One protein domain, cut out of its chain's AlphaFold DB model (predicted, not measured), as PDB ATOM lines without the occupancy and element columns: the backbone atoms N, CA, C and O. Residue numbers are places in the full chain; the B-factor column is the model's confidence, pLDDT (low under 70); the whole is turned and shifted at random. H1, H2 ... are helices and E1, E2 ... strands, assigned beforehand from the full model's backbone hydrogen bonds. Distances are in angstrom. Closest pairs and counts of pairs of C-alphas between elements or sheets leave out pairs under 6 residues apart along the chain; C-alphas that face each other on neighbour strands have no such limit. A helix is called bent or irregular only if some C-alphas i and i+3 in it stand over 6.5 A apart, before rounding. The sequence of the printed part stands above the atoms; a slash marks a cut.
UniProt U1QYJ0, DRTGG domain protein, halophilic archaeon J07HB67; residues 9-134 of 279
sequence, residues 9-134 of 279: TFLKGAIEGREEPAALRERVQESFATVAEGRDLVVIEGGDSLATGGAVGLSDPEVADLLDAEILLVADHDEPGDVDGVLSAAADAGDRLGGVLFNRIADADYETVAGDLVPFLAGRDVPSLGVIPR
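Overview. This is residues 9 to 134 of the 279 residues of the protein "DRTGG domain protein" of halophilic archaeon J07HB67 (UniProt U1QYJ0). A small parallel sheet of three strands, with H4 and H5 covering one face, makes one end of the domain; at the other end H1 and H2 reach out, and H3, beside the sheet, packs on H2. Residues 34 to 41, of which 34 to 36 belong to H2, stick out in the turn from H2 into a long stretch with no named element. The printed part has 126 residues, with named elements in the order H1 H2 H3 E1 H4 E2 H5 E3, and its class is mixed, helices and strands. The sheet's order is E1 E2 E3. The whole is only just loose, close to compact, with a radius of gyration of the C-alphas of 17.0 A and spans of 50 by 37 by 25 A.

Along the chain. Find C-alpha 9 at (123.564, 92.229, 79.594), where H1, residues 9 to 15, begins. H2, residues 21 to 36, is 22.3 A long and ends at C-alpha 36, at (121.645, 85.902, 108.547). Next come H3, residues 60 to 67, and E1, residues 71 to 75. H4, residues 82 to 96, is 21.2 A long and irregular: C-alphas 92 and 95 are 9.1 A apart. E2, residues 97 to 105, is 21.2 A long. H5, residues 107 to 122, is 21.7 A long, with a kink of 35 degrees near residue 114; it is irregular, C-alphas 108 and 111 being 7.2 A apart. E3, residues 128 to 133, ends at C-alpha 133, at (150.553, 97.977, 107.697).

Arrangement. Start at the sheet, where E1 and E2 are parallel at 23 degrees; look for N 101 and O 73, 2.8 A apart. E2 and E3 are parallel at 13 degrees, with N 129 and O 100 2.8 A apart. E1, H4, E2 and E2, H5, E3 are strand-helix-strand units, two parallel neighbour strands with a helix between, and both crossovers are right-handed. H4 lies over E1 and E2 at a height over the sheet of 8.6 A, its closest C-alphas to E1 being those of Arg 96 and Ile 71, 5.6 A apart. H5 lies over E2 and E3 on the same face as H4, at a height over the sheet of 9.2 A, its closest C-alphas to E3 being those of Val 118 and Ser 128, 6.0 A apart; H4 and H5 with the sheet E1 E2 E3 are two layers, helices on one face of a sheet. H3 only grazes the sheet, with residues 60 to 65. H3 touches residues 92 to 96 of H4 alone, closest at the C-alphas of Pro 61 and Ala 93, 5.4 A. H2 touches H3 with residues 25 to 32 alone, at a steep tilt of 66 degrees, closest at the C-alphas of Gln 29 and Leu 67, 6.9 A. H1 and H2 are apart. In H1, H2 and H3 every O i to N i+4 pair is within hydrogen-bond range; in H4 9 of 11 are, in H5 8 of 12.

Size, cuts and confidence. Look to Arg 18 and Glu 111 for the two C-alphas farthest apart, 51.1 A. The printed part has no cut. The link from H2 to H3, 23 residues, is long. The mean pLDDT of the printed part is 91.7, and no printed residue is under 70.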
ATOM      1  N   THR A   9     124.861  92.608  80.180       91.12
ATOM      2  CA  THR A   9     123.564  92.229  79.594       91.12
ATOM      3  C   THR A   9     122.412  92.606  80.519       91.12
ATOM      4  O   THR A   9     121.402  93.128  80.044       91.12
ATOM      5  N   PHE A  10     122.586  92.394  81.826       91.81
ATOM      6  CA  PHE A  10     121.643  92.833  82.851       91.81
ATOM      7  C   PHE A  10     121.518  94.360  82.863       91.81
ATOM      8  O   PHE A  10     120.413  94.884  82.760       91.81
ATOM      9  N   LEU A  11     122.643  95.082  82.857       91.56
ATOM     10  CA  LEU A  11     122.657  96.545  82.825       91.56
ATOM     11  C   LEU A  11     121.935  97.100  81.590       91.56
ATOM     12  O   LEU A  11     121.136  98.029  81.695       91.56
ATOM     13  N   LYS A  12     122.151  96.498  80.416       92.38
ATOM     14  CA  LYS A  12     121.401  96.857  79.206       92.38
ATOM     15  C   LYS A  12     119.895  96.619  79.375       92.38
ATOM     16  O   LYS A  12     119.101  97.443  78.933       92.38
ATOM     17  N   GLY A  13     119.501  95.510  80.004       92.62
ATOM     18  CA  GLY A  13     118.106  95.233  80.354       92.62
ATOM     19  C   GLY A  13     117.511  96.299  81.272       92.62
ATOM     20  O   GLY A  13     116.435  96.817  80.978       92.62
ATOM     21  N   ALA A  14     118.241  96.687  82.318       92.44
ATOM     22  CA  ALA A  14     117.829  97.722  83.261       92.44
ATOM     23  C   ALA A  14     117.635  99.082  82.572       92.44
ATOM     24  O   ALA A  14     116.594  99.714  82.740       92.44
ATOM     25  N   ILE A  15     118.583  99.490  81.721       93.50
ATOM     26  CA  ILE A  15     118.504 100.741  80.945       93.50
ATOM     27  C   ILE A  15     117.289 100.744  80.005       93.50
ATOM     28  O   ILE A  15     116.653 101.776  79.803       93.50
ATOM     29  N   GLU A  16     116.943  99.590  79.435       95.19
ATOM     30  CA  GLU A  16     115.768  99.432  78.572       95.19
ATOM     31  C   GLU A  16     114.448  99.283  79.359       95.19
ATOM     32  O   GLU A  16     113.395  99.102  78.746       95.19
ATOM     33  N   GLY A  17     114.482  99.356  80.696       91.31
ATOM     34  CA  GLY A  17     113.307  99.227  81.564       91.31
ATOM     35  C   GLY A  17     112.745  97.806  81.637       91.31
ATOM     36  O   GLY A  17     111.555  97.631  81.886       91.31
ATOM     37  N   ARG A  18     113.573  96.790  81.363       91.88
ATOM     38  CA  ARG A  18     113.182  95.368  81.378       91.88
ATOM     39  C   ARG A  18     113.360  94.698  82.740       91.88
ATOM     40  O   ARG A  18     112.861  93.594  82.924       91.88
ATOM     41  N   GLU A  19     114.053  95.356  83.662       91.19
ATOM     42  CA  GLU A  19     114.261  94.884  85.030       91.19
ATOM     43  C   GLU A  19     113.314  95.608  85.989       91.19
ATOM     44  O   GLU A  19     113.034  96.794  85.808       91.19
ATOM     45  N   GLU A  20     112.843  94.908  87.023       93.44
ATOM     46  CA  GLU A  20     111.981  95.483  88.060       93.44
ATOM     47  C   GLU A  20     112.761  95.680  89.374       93.44
ATOM     48  O   GLU A  20     112.978  94.710  90.108       93.44
ATOM     49  N   PRO A  21     113.155  96.923  89.723       91.88
ATOM     50  CA  PRO A  21     113.934  97.214  90.931       91.88
ATOM     51  C   PRO A  21     113.329  96.670  92.227       91.88
ATOM     52  O   PRO A  21     114.051  96.186  93.094       91.88
ATOM     53  N   ALA A  22     112.000  96.701  92.360       92.94
ATOM     54  CA  ALA A  22     111.313  96.199  93.549       92.94
ATOM     55  C   ALA A  22     111.519  94.687  93.745       92.94
ATOM     56  O   ALA A  22     111.842  94.254  94.848       92.94
ATOM     57  N   ALA A  23     111.412  93.902  92.668       94.06
ATOM     58  CA  ALA A  23     111.640  92.460  92.715       94.06
ATOM     59  C   ALA A  23     113.113  92.123  93.001       94.06
ATOM     60  O   ALA A  23     113.417  91.139  93.673       94.06
ATOM     61  N   LEU A  24     114.048  92.943  92.513       95.06
ATOM     62  CA  LEU A  24     115.472  92.779  92.817       95.06
ATOM     63  C   LEU A  24     115.770  93.065  94.294       95.06
ATOM     64  O   LEU A  24     116.485  92.290  94.925       95.06
ATOM     65  N   ARG A  25     115.180  94.123  94.864       95.12
ATOM     66  CA  ARG A  25     115.285  94.444  96.297       95.12
ATOM     67  C   ARG A  25     114.745  93.317  97.176       95.12
ATOM     68  O   ARG A  25     115.422  92.915  98.118       95.12
ATOM     69  N   GLU A  26     113.583  92.763  96.834       96.00
ATOM     70  CA  GLU A  26     112.993  91.623  97.549       96.00
ATOM     71  C   GLU A  26     113.935  90.408  97.539       96.00
ATOM     72  O   GLU A  26     114.251  89.859  98.593       96.00
ATOM     73  N   ARG A  27     114.506  90.066  96.376       95.31
ATOM     74  CA  ARG A  27     115.487  88.972  96.251       95.31
ATOM     75  C   ARG A  27     116.729  89.172  97.119       95.31
ATOM     76  O   ARG A  27     117.245  88.199  97.673       95.31
ATOM     77  N   VAL A  28     117.236  90.403  97.213       95.81
ATOM     78  CA  VAL A  28     118.381  90.738  98.077       95.81
ATOM     79  C   VAL A  28     118.012  90.530  99.546       95.81
ATOM     80  O   VAL A  28     118.749  89.852 100.258       95.81
ATOM     81  N   GLN A  29     116.853  91.028  99.987       95.94
ATOM     82  CA  GLN A  29     116.385  90.871 101.369       95.94
ATOM     83  C   GLN A  29     116.149  89.405 101.754       95.94
ATOM     84  O   GLN A  29     116.581  88.982 102.823       95.94
ATOM     85  N   GLU A  30     115.511  88.613 100.889       95.88
ATOM     86  CA  GLU A  30     115.286  87.180 101.127       95.88
ATOM     87  C   GLU A  30     116.604  86.405 101.241       95.88
ATOM     88  O   GLU A  30     116.783  85.559 102.124       95.88
ATOM     89  N   SER A  31     117.553  86.725 100.357       94.94
ATOM     90  CA  SER A  31     118.876  86.100 100.350       94.94
ATOM     91  C   SER A  31     119.662  86.473 101.606       94.94
ATOM     92  O   SER A  31     120.252  85.598 102.241       94.94
ATOM     93  N   PHE A  32     119.618  87.746 102.015       95.69
ATOM     94  CA  PHE A  32     120.217  88.206 103.266       95.69
ATOM     95  C   PHE A  32     119.593  87.514 104.480       95.69
ATOM     96  O   PHE A  32     120.325  86.958 105.292       95.69
ATOM     97  N   ALA A  33     118.261  87.469 104.580       94.75
ATOM     98  CA  ALA A  33     117.561  86.831 105.695       94.75
ATOM     99  C   ALA A  33     117.943  85.349 105.843       94.75
ATOM    100  O   ALA A  33     118.173  84.874 106.954       94.75
ATOM    101  N   THR A  34     118.081  84.645 104.718       94.94
ATOM    102  CA  THR A  34     118.526  83.245 104.690       94.94
ATOM    103  C   THR A  34     119.957  83.087 105.213       94.94
ATOM    104  O   THR A  34     120.251  82.146 105.946       94.94
ATOM    105  N   VAL A  35     120.869  83.994 104.846       93.31
ATOM    106  CA  VAL A  35     122.272  83.952 105.298       93.31
ATOM    107  C   VAL A  35     122.411  84.372 106.764       93.31
ATOM    108  O   VAL A  35     123.232  83.805 107.487       93.31
ATOM    109  N   ALA A  36     121.619  85.351 107.199       94.38
ATOM    110  CA  ALA A  36     121.645  85.902 108.547       94.38
ATOM    111  C   ALA A  36     121.030  84.964 109.597       94.38
ATOM    112  O   ALA A  36     121.307  85.114 110.789       94.38
ATOM    113  N   GLU A  37     120.211  83.991 109.188       95.19
ATOM    114  CA  GLU A  37     119.540  83.080 110.112       95.19
ATOM    115  C   GLU A  37     120.547  82.345 111.019       95.19
ATOM    116  O   GLU A  37     121.412  81.583 110.577       95.19
ATOM    117  N   GLY A  38     120.432  82.589 112.329       93.81
ATOM    118  CA  GLY A  38     121.286  81.977 113.348       93.81
ATOM    119  C   GLY A  38     122.733  82.484 113.372       93.81
ATOM    120  O   GLY A  38     123.590  81.791 113.922       93.81
ATOM    121  N   ARG A  39     123.028  83.647 112.775       93.62
ATOM    122  CA  ARG A  39     124.359  84.273 112.788       93.62
ATOM    123  C   ARG A  39     124.365  85.542 113.636       93.62
ATOM    124  O   ARG A  39     123.454  86.355 113.539       93.62
ATOM    125  N   ASP A  40     125.429  85.728 114.415       92.38
ATOM    126  CA  ASP A  40     125.639  86.944 115.213       92.38
ATOM    127  C   ASP A  40     126.192  88.115 114.378       92.38
ATOM    128  O   ASP A  40     126.067  89.272 114.769       92.38
ATOM    129  N   LEU A  41     126.821  87.813 113.237       92.50
ATOM    130  CA  LEU A  41     127.416  88.777 112.315       92.50
ATOM    131  C   LEU A  41     127.314  88.256 110.878       92.50
ATOM    132  O   LEU A  41     127.613  87.088 110.609       92.50
ATOM    133  N   VAL A  42     126.952  89.147 109.959       93.69
ATOM    134  CA  VAL A  42     127.028  88.928 108.513       93.69
ATOM    135  C   VAL A  42     127.904  90.026 107.929       93.69
ATOM    136  O   VAL A  42     127.660  91.202 108.172       93.69
ATOM    137  N   VAL A  43     128.920  89.630 107.170       93.75
ATOM    138  CA  VAL A  43     129.741  90.555 106.385       93.75
ATOM    139  C   VAL A  43     129.245  90.492 104.950       93.75
ATOM    140  O   VAL A  43     129.119  89.402 104.388       93.75
ATOM    141  N   ILE A  44     128.935  91.655 104.390       92.44
ATOM    142  CA  ILE A  44     128.501  91.815 103.006       92.44
ATOM    143  C   ILE A  44     129.622  92.559 102.293       92.44
ATOM    144  O   ILE A  44     130.015  93.641 102.718       92.44
ATOM    145  N   GLU A  45     130.157  91.949 101.247       90.44
ATOM    146  CA  GLU A  45     131.110  92.608 100.363       90.44
ATOM    147  C   GLU A  45     130.336  93.507  99.393       90.44
ATOM    148  O   GLU A  45     129.346  93.066  98.800       90.44
ATOM    149  N   GLY A  46     130.747  94.773  99.298       86.25
ATOM    150  CA  GLY A  46     130.196  95.733  98.339       86.25
ATOM    151  C   GLY A  46     130.644  95.440  96.907       86.25
ATOM    152  O   GLY A  46     131.385  94.491  96.651       86.25
ATOM    153  N   GLY A  47     130.194  96.258  95.959       80.31
ATOM    154  CA  GLY A  47     130.716  96.191  94.593       80.31
ATOM    155  C   GLY A  47     132.143  96.745  94.475       80.31
ATOM    156  O   GLY A  47     132.688  97.325  95.411       80.31
ATOM    157  N   ASP A  48     132.711  96.691  93.267       76.56
ATOM    158  CA  ASP A  48     134.008  97.329  92.945       76.56
ATOM    159  C   ASP A  48     134.018  98.853  93.211       76.56
ATOM    160  O   ASP A  48     135.059  99.505  93.255       76.56
ATOM    161  N   SER A  49     132.830  99.444  93.337       87.38
ATOM    162  CA  SER A  49     132.572 100.846  93.641       87.38
ATOM    163  C   SER A  49     131.235 100.945  94.358       87.38
ATOM    164  O   SER A  49     130.287 100.273  93.942       87.38
ATOM    165  N   LEU A  50     131.120 101.878  95.310       91.25
ATOM    166  CA  LEU A  50     129.869 102.169  96.021       91.25
ATOM    167  C   LEU A  50     128.689 102.473  95.083       91.25
ATOM    168  O   LEU A  50     127.539 102.260  95.450       91.25
ATOM    169  N   ALA A  51     128.951 102.966  93.869       92.06
ATOM    170  CA  ALA A  51     127.920 103.301  92.886       92.06
ATOM    171  C   ALA A  51     127.418 102.092  92.069       92.06
ATOM    172  O   ALA A  51     126.424 102.203  91.336       92.06
ATOM    173  N   THR A  52     128.103 100.949  92.143       90.62
ATOM    174  CA  THR A  52     127.735  99.727  91.415       90.62
ATOM    175  C   THR A  52     126.338  99.284  91.818       90.62
ATOM    176  O   THR A  52     126.042  99.208  92.994       90.62
ATOM    177  N   GLY A  53     125.453  99.008  90.855       91.50
ATOM    178  CA  GLY A  53     124.047  98.687  91.148       91.50
ATOM    179  C   GLY A  53     123.099  99.893  91.139       91.50
ATOM    180  O   GLY A  53     121.880  99.709  91.086       91.50
ATOM    181  N   GLY A  54     123.613 101.126  91.067       93.00
ATOM    182  CA  GLY A  54     122.789 102.342  91.066       93.00
ATOM    183  C   GLY A  54     121.762 102.423  89.924       93.00
ATOM    184  O   GLY A  54     120.686 102.987  90.098       93.00
ATOM    185  N   ALA A  55     122.016 101.787  88.770       93.00
ATOM    186  CA  ALA A  55     121.063 101.754  87.650       93.00
ATOM    187  C   ALA A  55     119.743 101.028  87.982       93.00
ATOM    188  O   ALA A  55     118.738 101.235  87.303       93.00
ATOM    189  N   VAL A  56     119.748 100.181  89.014       94.38
ATOM    190  CA  VAL A  56     118.573  99.451  89.512       94.38
ATOM    191  C   VAL A  56     118.244  99.804  90.965       94.38
ATOM    192  O   VAL A  56     117.447  99.113  91.597       94.38
ATOM    193  N   GLY A  57     118.831 100.882  91.492       94.00
ATOM    194  CA  GLY A  57     118.619 101.326  92.867       94.00
ATOM    195  C   GLY A  57     119.108 100.317  93.912       94.00
ATOM    196  O   GLY A  57     118.393 100.051  94.882       94.00
ATOM    197  N   LEU A  58     120.254  99.688  93.643       95.19
ATOM    198  CA  LEU A  58     120.955  98.747  94.520       95.19
ATOM    199  C   LEU A  58     122.447  99.102  94.620       95.19
ATOM    200  O   LEU A  58     123.288  98.212  94.589       95.19
ATOM    201  N   SER A  59     122.771 100.397  94.672       95.56
ATOM    202  CA  SER A  59     124.110 100.848  95.078       95.56
ATOM    203  C   SER A  59     124.439 100.418  96.508       95.56
ATOM    204  O   SER A  59     123.525 100.122  97.279       95.56
ATOM    205  N   ASP A  60     125.717 100.393  96.884       95.69
ATOM    206  CA  ASP A  60     126.124  99.939  98.220       95.69
ATOM    207  C   ASP A  60     125.424 100.733  99.346       95.69
ATOM    208  O   ASP A  60     124.900 100.091 100.260       95.69
ATOM    209  N   PRO A  61     125.281 102.079  99.280       96.56
ATOM    210  CA  PRO A  61     124.475 102.826 100.249       96.56
ATOM    211  C   PRO A  61     122.997 102.414 100.265       96.56
ATOM    212  O   PRO A  61     122.402 102.270 101.330       96.56
ATOM    213  N   GLU A  62     122.396 102.157  99.099       96.25
ATOM    214  CA  GLU A  62     120.995 101.723  99.013       96.25
ATOM    215  C   GLU A  62     120.788 100.309  99.566       96.25
ATOM    216  O   GLU A  62     119.745 100.025 100.158       96.25
ATOM    217  N   VAL A  63     121.759  99.414  99.374       96.31
ATOM    218  CA  VAL A  63     121.753  98.066  99.952       96.31
ATOM    219  C   VAL A  63     121.967  98.137 101.461       96.31
ATOM    220  O   VAL A  63     121.253  97.460 102.200       96.31
ATOM    221  N   ALA A  64     122.886  98.981 101.932       96.94
ATOM    222  CA  ALA A  64     123.096  99.212 103.355       96.94
ATOM    223  C   ALA A  64     121.818  99.731 104.028       96.94
ATOM    224  O   ALA A  64     121.400  99.200 105.055       96.94
ATOM    225  N   ASP A  65     121.122 100.679 103.398       96.50
ATOM    226  CA  ASP A  65     119.818 101.149 103.863       96.50
ATOM    227  C   ASP A  65     118.747 100.053 103.859       96.50
ATOM    228  O   ASP A  65     117.972  99.937 104.810       96.50
ATOM    229  N   LEU A  66     118.699  99.240 102.799       96.44
ATOM    230  CA  LEU A  66     117.726  98.158 102.635       96.44
ATOM    231  C   LEU A  66     117.857  97.071 103.713       96.44
ATOM    232  O   LEU A  66     116.854  96.445 104.073       96.44
ATOM    233  N   LEU A  67     119.085  96.828 104.172       95.94
ATOM    234  CA  LEU A  67     119.445  95.754 105.099       95.94
ATOM    235  C   LEU A  67     119.749  96.249 106.520       95.94
ATOM    236  O   LEU A  67     120.051  95.428 107.382       95.94
ATOM    237  N   ASP A  68     119.645  97.560 106.763       95.00
ATOM    238  CA  ASP A  68     120.046  98.211 108.016       95.00
ATOM    239  C   ASP A  68     121.505  97.899 108.407       95.00
ATOM    240  O   ASP A  68     121.821  97.631 109.565       95.00
ATOM    241  N   ALA A  69     122.394  97.895 107.411       96.38
ATOM    242  CA  ALA A  69     123.803  97.560 107.563       96.38
ATOM    243  C   ALA A  69     124.684  98.812 107.709       96.38
ATOM    244  O   ALA A  69     124.367  99.890 107.208       96.38
ATOM    245  N   GLU A  70     125.814  98.639 108.387       96.81
ATOM    246  CA  GLU A  70     126.862  99.649 108.545       96.81
ATOM    247  C   GLU A  70     127.943  99.448 107.469       96.81
ATOM    248  O   GLU A  70     128.330  98.317 107.168       96.81
ATOM    249  N   ILE A  71     128.426 100.540 106.876       97.25
ATOM    250  CA  ILE A  71     129.442 100.549 105.820       97.25
ATOM    251  C   ILE A  71     130.816 100.782 106.441       97.25
ATOM    252  O   ILE A  71     131.088 101.836 107.018       97.25
ATOM    253  N   LEU A  72     131.710  99.814 106.250       96.88
ATOM    254  CA  LEU A  72     133.135  99.955 106.514       96.88
ATOM    255  C   LEU A  72     133.868 100.199 105.197       96.88
ATOM    256  O   LEU A  72     133.921  99.316 104.343       96.88
ATOM    257  N   LEU A  73     134.475 101.374 105.049       96.12
ATOM    258  CA  LEU A  73     135.323 101.663 103.898       96.12
ATOM    259  C   LEU A  73     136.707 101.061 104.118       96.12
ATOM    260  O   LEU A  73     137.317 101.272 105.164       96.12
ATOM    261  N   VAL A  74     137.222 100.347 103.123       93.56
ATOM    262  CA  VAL A  74     138.604  99.860 103.121       93.56
ATOM    263  C   VAL A  74     139.384 100.691 102.115       93.56
ATOM    264  O   VAL A  74     139.073 100.665 100.929       93.56
ATOM    265  N   ALA A  75     140.376 101.433 102.596       90.75
ATOM    266  CA  ALA A  75     141.175 102.340 101.780       90.75
ATOM    267  C   ALA A  75     142.654 101.961 101.844       90.75
ATOM    268  O   ALA A  75     143.154 101.565 102.895       90.75
ATOM    269  N   ASP A  76     143.363 102.096 100.737       86.44
ATOM    270  CA  ASP A  76     144.819 102.172 100.713       86.44
ATOM    271  C   ASP A  76     145.281 103.639 100.742       86.44
ATOM    272  O   ASP A  76     144.482 104.573 100.855       86.44
ATOM    273  N   HIS A  77     146.596 103.832 100.765       83.62
ATOM    274  CA  HIS A  77     147.222 105.140 100.649       83.62
ATOM    275  C   HIS A  77     148.591 104.969 100.000       83.62
ATOM    276  O   HIS A  77     149.486 104.371 100.603       83.62
ATOM    277  N   ASP A  78     148.731 105.501  98.793       77.50
ATOM    278  CA  ASP A  78     149.981 105.552  98.040       77.50
ATOM    279  C   ASP A  78     150.424 107.009  97.810       77.50
ATOM    280  O   ASP A  78     151.624 107.291  97.729       77.50
ATOM    281  N   GLU A  79     149.483 107.959  97.731       82.31
ATOM    282  CA  GLU A  79     149.781 109.381  97.585       82.31
ATOM    283  C   GLU A  79     148.798 110.310  98.328       82.31
ATOM    284  O   GLU A  79     147.656 109.949  98.615       82.31
ATOM    285  N   PRO A  80     149.190 111.567  98.630       78.81
ATOM    286  CA  PRO A  80     148.340 112.502  99.374       78.81
ATOM    287  C   PRO A  80     146.949 112.752  98.776       78.81
ATOM    288  O   PRO A  80     146.050 113.136  99.516       78.81
ATOM    289  N   GLY A  81     146.775 112.572  97.462       82.19
ATOM    290  CA  GLY A  81     145.502 112.781  96.766       82.19
ATOM    291  C   GLY A  81     144.432 111.732  97.083       82.19
ATOM    292  O   GLY A  81     143.245 112.033  96.958       82.19
ATOM    293  N   ASP A  82     144.819 110.550  97.567       86.69
ATOM    294  CA  ASP A  82     143.898 109.433  97.833       86.69
ATOM    295  C   ASP A  82     142.827 109.785  98.877       86.69
ATOM    296  O   ASP A  82     141.717 109.245  98.875       86.69
ATOM    297  N   VAL A  83     143.120 110.766  99.738       91.81
ATOM    298  CA  VAL A  83     142.178 111.289 100.733       91.81
ATOM    299  C   VAL A  83     140.880 111.807 100.113       91.81
ATOM    300  O   VAL A  83     139.822 111.675 100.730       91.81
ATOM    301  N   ASP A  84     140.928 112.371  98.905       92.75
ATOM    302  CA  ASP A  84     139.738 112.903  98.240       92.75
ATOM    303  C   ASP A  84     138.762 111.770  97.888       92.75
ATOM    304  O   ASP A  84     137.547 111.927  98.032       92.75
ATOM    305  N   GLY A  85     139.292 110.601  97.510       92.38
ATOM    306  CA  GLY A  85     138.505 109.391  97.274       92.38
ATOM    307  C   GLY A  85     137.837 108.886  98.551       92.38
ATOM    308  O   GLY A  85     136.638 108.609  98.547       92.38
ATOM    309  N   VAL A  86     138.576 108.857  99.664       94.88
ATOM    310  CA  VAL A  86     138.034 108.467 100.977       94.88
ATOM    311  C   VAL A  86     136.914 109.410 101.419       94.88
ATOM    312  O   VAL A  86     135.868 108.951 101.869       94.88
ATOM    313  N   LEU A  87     137.098 110.723 101.262       96.12
ATOM    314  CA  LEU A  87     136.076 111.714 101.602       96.12
ATOM    315  C   LEU A  87     134.830 111.589 100.722       96.12
ATOM    316  O   LEU A  87     133.717 111.711 101.234       96.12
ATOM    317  N   SER A  88     135.001 111.342  99.421       95.81
ATOM    318  CA  SER A  88     133.875 111.111  98.511       95.81
ATOM    319  C   SER A  88     133.099 109.859  98.910       95.81
ATOM    320  O   SER A  88     131.883 109.918  99.057       95.81
ATOM    321  N   ALA A  89     133.799 108.752  99.156       95.31
ATOM    322  CA  ALA A  89     133.184 107.495  99.565       95.31
ATOM    323  C   ALA A  89     132.470 107.613 100.920       95.31
ATOM    324  O   ALA A  89     131.372 107.091 101.096       95.31
ATOM    325  N   ALA A  90     133.060 108.341 101.872       96.69
ATOM    326  CA  ALA A  90     132.440 108.630 103.160       96.69
ATOM    327  C   ALA A  90     131.158 109.464 103.005       96.69
ATOM    328  O   ALA A  90     130.161 109.188 103.670       96.69
ATOM    329  N   ALA A  91     131.163 110.452 102.105       96.12
ATOM    330  CA  ALA A  91     129.979 111.249 101.804       96.12
ATOM    331  C   ALA A  91     128.869 110.415 101.143       96.12
ATOM    332  O   ALA A  91     127.702 110.588 101.493       96.12
ATOM    333  N   ASP A  92     129.227 109.499 100.239       95.19
ATOM    334  CA  ASP A  92     128.281 108.582  99.593       95.19
ATOM    335  C   ASP A  92     127.684 107.576 100.593       95.19
ATOM    336  O   ASP A  92     126.492 107.280 100.532       95.19
ATOM    337  N   ALA A  93     128.490 107.080 101.540       95.44
ATOM    338  CA  ALA A  93     128.033 106.199 102.617       95.44
ATOM    339  C   ALA A  93     127.101 106.910 103.620       95.44
ATOM    340  O   ALA A  93     126.224 106.276 104.211       95.44
ATOM    341  N   GLY A  94     127.275 108.223 103.807       94.75
ATOM    342  CA  GLY A  94     126.404 109.058 104.632       94.75
ATOM    343  C   GLY A  94     126.255 108.536 106.065       94.75
ATOM    344  O   GLY A  94     127.230 108.159 106.711       94.75
ATOM    345  N   ASP A  95     125.015 108.478 106.553       94.69
ATOM    346  CA  ASP A  95     124.697 108.049 107.924       94.69
ATOM    347  C   ASP A  95     124.968 106.553 108.180       94.69
ATOM    348  O   ASP A  95     124.926 106.105 109.326       94.69
ATOM    349  N   ARG A  96     125.236 105.766 107.128       96.31
ATOM    350  CA  ARG A  96     125.612 104.351 107.243       96.31
ATOM    351  C   ARG A  96     127.107 104.150 107.438       96.31
ATOM    352  O   ARG A  96     127.516 103.016 107.665       96.31
ATOM    353  N   LEU A  97     127.930 105.197 107.361       97.50
ATOM    354  CA  LEU A  97     129.373 105.079 107.548       97.50
ATOM    355  C   LEU A  97     129.723 104.674 108.989       97.50
ATOM    356  O   LEU A  97     129.583 105.459 109.923       97.50
ATOM    357  N   GLY A  98     130.269 103.471 109.141       95.06
ATOM    358  CA  GLY A  98     130.879 102.994 110.382       95.06
ATOM    359  C   GLY A  98     132.309 103.476 110.586       95.06
ATOM    360  O   GLY A  98     132.773 103.674 111.708       95.06
ATOM    361  N   GLY A  99     133.017 103.697 109.478       96.19
ATOM    362  CA  GLY A  99     134.345 104.286 109.467       96.19
ATOM    363  C   GLY A  99     135.217 103.789 108.324       96.19
ATOM    364  O   GLY A  99     134.757 103.111 107.406       96.19
ATOM    365  N   VAL A 100     136.496 104.147 108.399       96.94
ATOM    366  CA  VAL A 100     137.519 103.816 107.403       96.94
ATOM    367  C   VAL A 100     138.586 102.926 108.028       96.94
ATOM    368  O   VAL A 100     139.160 103.250 109.070       96.94
ATOM    369  N   LEU A 101     138.884 101.808 107.383       95.69
ATOM    370  CA  LEU A 101     140.023 100.958 107.682       95.69
ATOM    371  C   LEU A 101     141.090 101.166 106.611       95.69
ATOM    372  O   LEU A 101     140.901 100.782 105.456       95.69
ATOM    373  N   PHE A 102     142.226 101.734 107.005       92.75
ATOM    374  CA  PHE A 102     143.375 101.829 106.116       92.75
ATOM    375  C   PHE A 102     144.083 100.484 106.056       92.75
ATOM    376  O   PHE A 102     144.480  99.952 107.091       92.75
ATOM    377  N   ASN A 103     144.240  99.927 104.864       87.94
ATOM    378  CA  ASN A 103     144.810  98.609 104.647       87.94
ATOM    379  C   ASN A 103     145.994  98.667 103.679       87.94
ATOM    380  O   ASN A 103     146.024  99.476 102.759       87.94
ATOM    381  N   ARG A 104     146.951  97.751 103.861       81.19
ATOM    382  CA  ARG A 104     148.163  97.608 103.031       81.19
ATOM    383  C   ARG A 104     149.043  98.862 102.990       81.19
ATOM    384  O   ARG A 104     149.730  99.081 101.985       81.19
ATOM    385  N   ILE A 105     149.065  99.627 104.080       84.19
ATOM    386  CA  ILE A 105     149.855 100.856 104.189       84.19
ATOM    387  C   ILE A 105     151.339 100.514 104.267       84.19
ATOM    388  O   ILE A 105     151.749  99.725 105.115       84.19
ATOM    389  N   ALA A 106     152.155 101.080 103.381       78.06
ATOM    390  CA  ALA A 106     153.593 100.853 103.439       78.06
ATOM    391  C   ALA A 106     154.174 101.386 104.758       78.06
ATOM    392  O   ALA A 106     153.757 102.432 105.247       78.06
ATOM    393  N   ASP A 107     155.186 100.707 105.308       73.62
ATOM    394  CA  ASP A 107     155.820 101.118 106.572       73.62
ATOM    395  C   ASP A 107     156.299 102.577 106.551       73.62
ATOM    396  O   ASP A 107     156.217 103.280 107.556       73.62
ATOM    397  N   ALA A 108     156.776 103.042 105.390       77.31
ATOM    398  CA  ALA A 108     157.236 104.415 105.190       77.31
ATOM    399  C   ALA A 108     156.110 105.457 105.306       77.31
ATOM    400  O   ALA A 108     156.383 106.601 105.664       77.31
ATOM    401  N   ASP A 109     154.868 105.053 105.039       81.69
ATOM    402  CA  ASP A 109     153.691 105.921 105.014       81.69
ATOM    403  C   ASP A 109     152.821 105.753 106.267       81.69
ATOM    404  O   ASP A 109     151.908 106.543 106.498       81.69
ATOM    405  N   TYR A 110     153.121 104.771 107.127       84.38
ATOM    406  CA  TYR A 110     152.345 104.494 108.336       84.38
ATOM    407  C   TYR A 110     152.255 105.709 109.268       84.38
ATOM    408  O   TYR A 110     151.163 106.045 109.723       84.38
ATOM    409  N   GLU A 111     153.376 106.388 109.549       84.56
ATOM    410  CA  GLU A 111     153.373 107.580 110.414       84.56
ATOM    411  C   GLU A 111     152.559 108.725 109.802       84.56
ATOM    412  O   GLU A 111     151.826 109.398 110.524       84.56
ATOM    413  N   THR A 112     152.622 108.903 108.482       87.56
ATOM    414  CA  THR A 112     151.821 109.895 107.755       87.56
ATOM    415  C   THR A 112     150.330 109.577 107.870       87.56
ATOM    416  O   THR A 112     149.525 110.435 108.234       87.56
ATOM    417  N   VAL A 113     149.937 108.325 107.620       89.38
ATOM    418  CA  VAL A 113     148.530 107.918 107.683       89.38
ATOM    419  C   VAL A 113     148.003 108.015 109.115       89.38
ATOM    420  O   VAL A 113     146.980 108.653 109.363       89.38
ATOM    421  N   ALA A 114     148.702 107.423 110.083       89.56
ATOM    422  CA  ALA A 114     148.261 107.397 111.475       89.56
ATOM    423  C   ALA A 114     148.341 108.773 112.160       89.56
ATOM    424  O   ALA A 114     147.502 109.086 113.004       89.56
ATOM    425  N   GLY A 115     149.353 109.578 111.826       88.69
ATOM    426  CA  GLY A 115     149.648 110.858 112.473       88.69
ATOM    427  C   GLY A 115     148.960 112.064 111.839       88.69
ATOM    428  O   GLY A 115     148.543 112.960 112.572       88.69
ATOM    429  N   ASP A 116     148.790 112.076 110.515       91.75
ATOM    430  CA  ASP A 116     148.242 113.228 109.793       91.75
ATOM    431  C   ASP A 116     146.856 112.930 109.207       91.75
ATOM    432  O   ASP A 116     145.903 113.681 109.442       91.75
ATOM    433  N   LEU A 117     146.715 111.818 108.477       91.94
ATOM    434  CA  LEU A 117     145.492 111.511 107.729       91.94
ATOM    435  C   LEU A 117     144.326 111.118 108.645       91.94
ATOM    436  O   LEU A 117     143.224 111.651 108.510       91.94
ATOM    437  N   VAL A 118     144.565 110.224 109.607       93.75
ATOM    438  CA  VAL A 118     143.544 109.777 110.564       93.75
ATOM    439  C   VAL A 118     142.967 110.959 111.364       93.75
ATOM    440  O   VAL A 118     141.742 111.111 111.379       93.75
ATOM    441  N   PRO A 119     143.772 111.860 111.968       93.62
ATOM    442  CA  PRO A 119     143.230 113.044 112.639       93.62
ATOM    443  C   PRO A 119     142.506 114.015 111.700       93.62
ATOM    444  O   PRO A 119     141.507 114.621 112.092       93.62
ATOM    445  N   PHE A 120     142.982 114.169 110.462       95.12
ATOM    446  CA  PHE A 120     142.337 115.020 109.463       95.12
ATOM    447  C   PHE A 120     140.926 114.536 109.095       95.12
ATOM    448  O   PHE A 120     140.020 115.365 108.954       95.12
ATOM    449  N   LEU A 121     140.745 113.220 108.946       95.38
ATOM    450  CA  LEU A 121     139.454 112.591 108.662       95.38
ATOM    451  C   LEU A 121     138.522 112.640 109.874       95.38
ATOM    452  O   LEU A 121     137.363 113.029 109.734       95.38
ATOM    453  N   ALA A 122     139.045 112.379 111.074       93.94
ATOM    454  CA  ALA A 122     138.276 112.516 112.308       93.94
ATOM    455  C   ALA A 122     137.733 113.946 112.488       93.94
ATOM    456  O   ALA A 122     136.596 114.132 112.912       93.94
ATOM    457  N   GLY A 123     138.506 114.969 112.097       94.88
ATOM    458  CA  GLY A 123     138.059 116.368 112.078       94.88
ATOM    459  C   GLY A 123     136.966 116.699 111.048       94.88
ATOM    460  O   GLY A 123     136.507 117.840 111.009       94.88
ATOM    461  N   ARG A 124     136.570 115.735 110.209       95.00
ATOM    462  CA  ARG A 124     135.490 115.815 109.211       95.00
ATOM    463  C   ARG A 124     134.375 114.801 109.467       95.00
ATOM    464  O   ARG A 124     133.638 114.482 108.544       95.00
ATOM    465  N   ASP A 125     134.284 114.284 110.691       94.19
ATOM    466  CA  ASP A 125     133.297 113.272 111.079       94.19
ATOM    467  C   ASP A 125     133.429 111.952 110.287       94.19
ATOM    468  O   ASP A 125     132.474 111.195 110.151       94.19
ATOM    469  N   VAL A 126     134.638 111.649 109.796       97.00
ATOM    470  CA  VAL A 126     134.988 110.379 109.145       97.00
ATOM    471  C   VAL A 126     135.896 109.593 110.098       97.00
ATOM    472  O   VAL A 126     137.108 109.830 110.125       97.00
ATOM    473  N   PRO A 127     135.347 108.705 110.949       93.50
ATOM    474  CA  PRO A 127     136.150 107.975 111.919       93.50
ATOM    475  C   PRO A 127     137.009 106.917 111.224       93.50
ATOM    476  O   PRO A 127     136.523 106.146 110.401       93.50
ATOM    477  N   SER A 128     138.284 106.831 111.597       93.94
ATOM    478  CA  SER A 128     139.145 105.723 111.179       93.94
ATOM    479  C   SER A 128     139.138 104.627 112.242       93.94
ATOM    480  O   SER A 128     139.382 104.900 113.417       93.94
ATOM    481  N   LEU A 129     138.892 103.382 111.834       92.75
ATOM    482  CA  LEU A 129     138.859 102.221 112.729       92.75
ATOM    483  C   LEU A 129     140.243 101.605 112.949       92.75
ATOM    484  O   LEU A 129     140.462 100.903 113.936       92.75
ATOM    485  N   GLY A 130     141.188 101.870 112.046       88.81
ATOM    486  CA  GLY A 130     142.559 101.404 112.182       88.81
ATOM    487  C   GLY A 130     143.413 101.648 110.948       88.81
ATOM    488  O   GLY A 130     142.922 102.049 109.891       88.81
ATOM    489  N   VAL A 131     144.705 101.378 111.118       90.31
ATOM    490  CA  VAL A 131     145.714 101.369 110.062       90.31
ATOM    491  C   VAL A 131     146.407 100.015 110.125       90.31
ATOM    492  O   VAL A 131     146.990  99.663 111.151       90.31
ATOM    493  N   ILE A 132     146.292  99.243 109.050       86.62
ATOM    494  CA  ILE A 132     146.914  97.933 108.896       86.62
ATOM    495  C   ILE A 132     148.132  98.116 107.985       86.62
ATOM    496  O   ILE A 132     147.964  98.471 106.808       86.62
ATOM    497  N   PRO A 133     149.353  97.910 108.510       78.19
ATOM    498  CA  PRO A 133     150.553  97.977 107.697       78.19
ATOM    499  C   PRO A 133     150.550  96.857 106.656       78.19
ATOM    500  O   PRO A 133     149.914  95.811 106.803       78.19
ATOM    501  N   ARG A 134     151.278  97.078 105.569       72.69
ATOM    502  CA  ARG A 134     151.539  96.056 104.570       72.69
ATOM    503  C   ARG A 134     152.503  95.040 105.165       72.69
ATOM    504  O   ARG A 134     153.701  95.274 105.195       72.69
TER     505      ARG A 134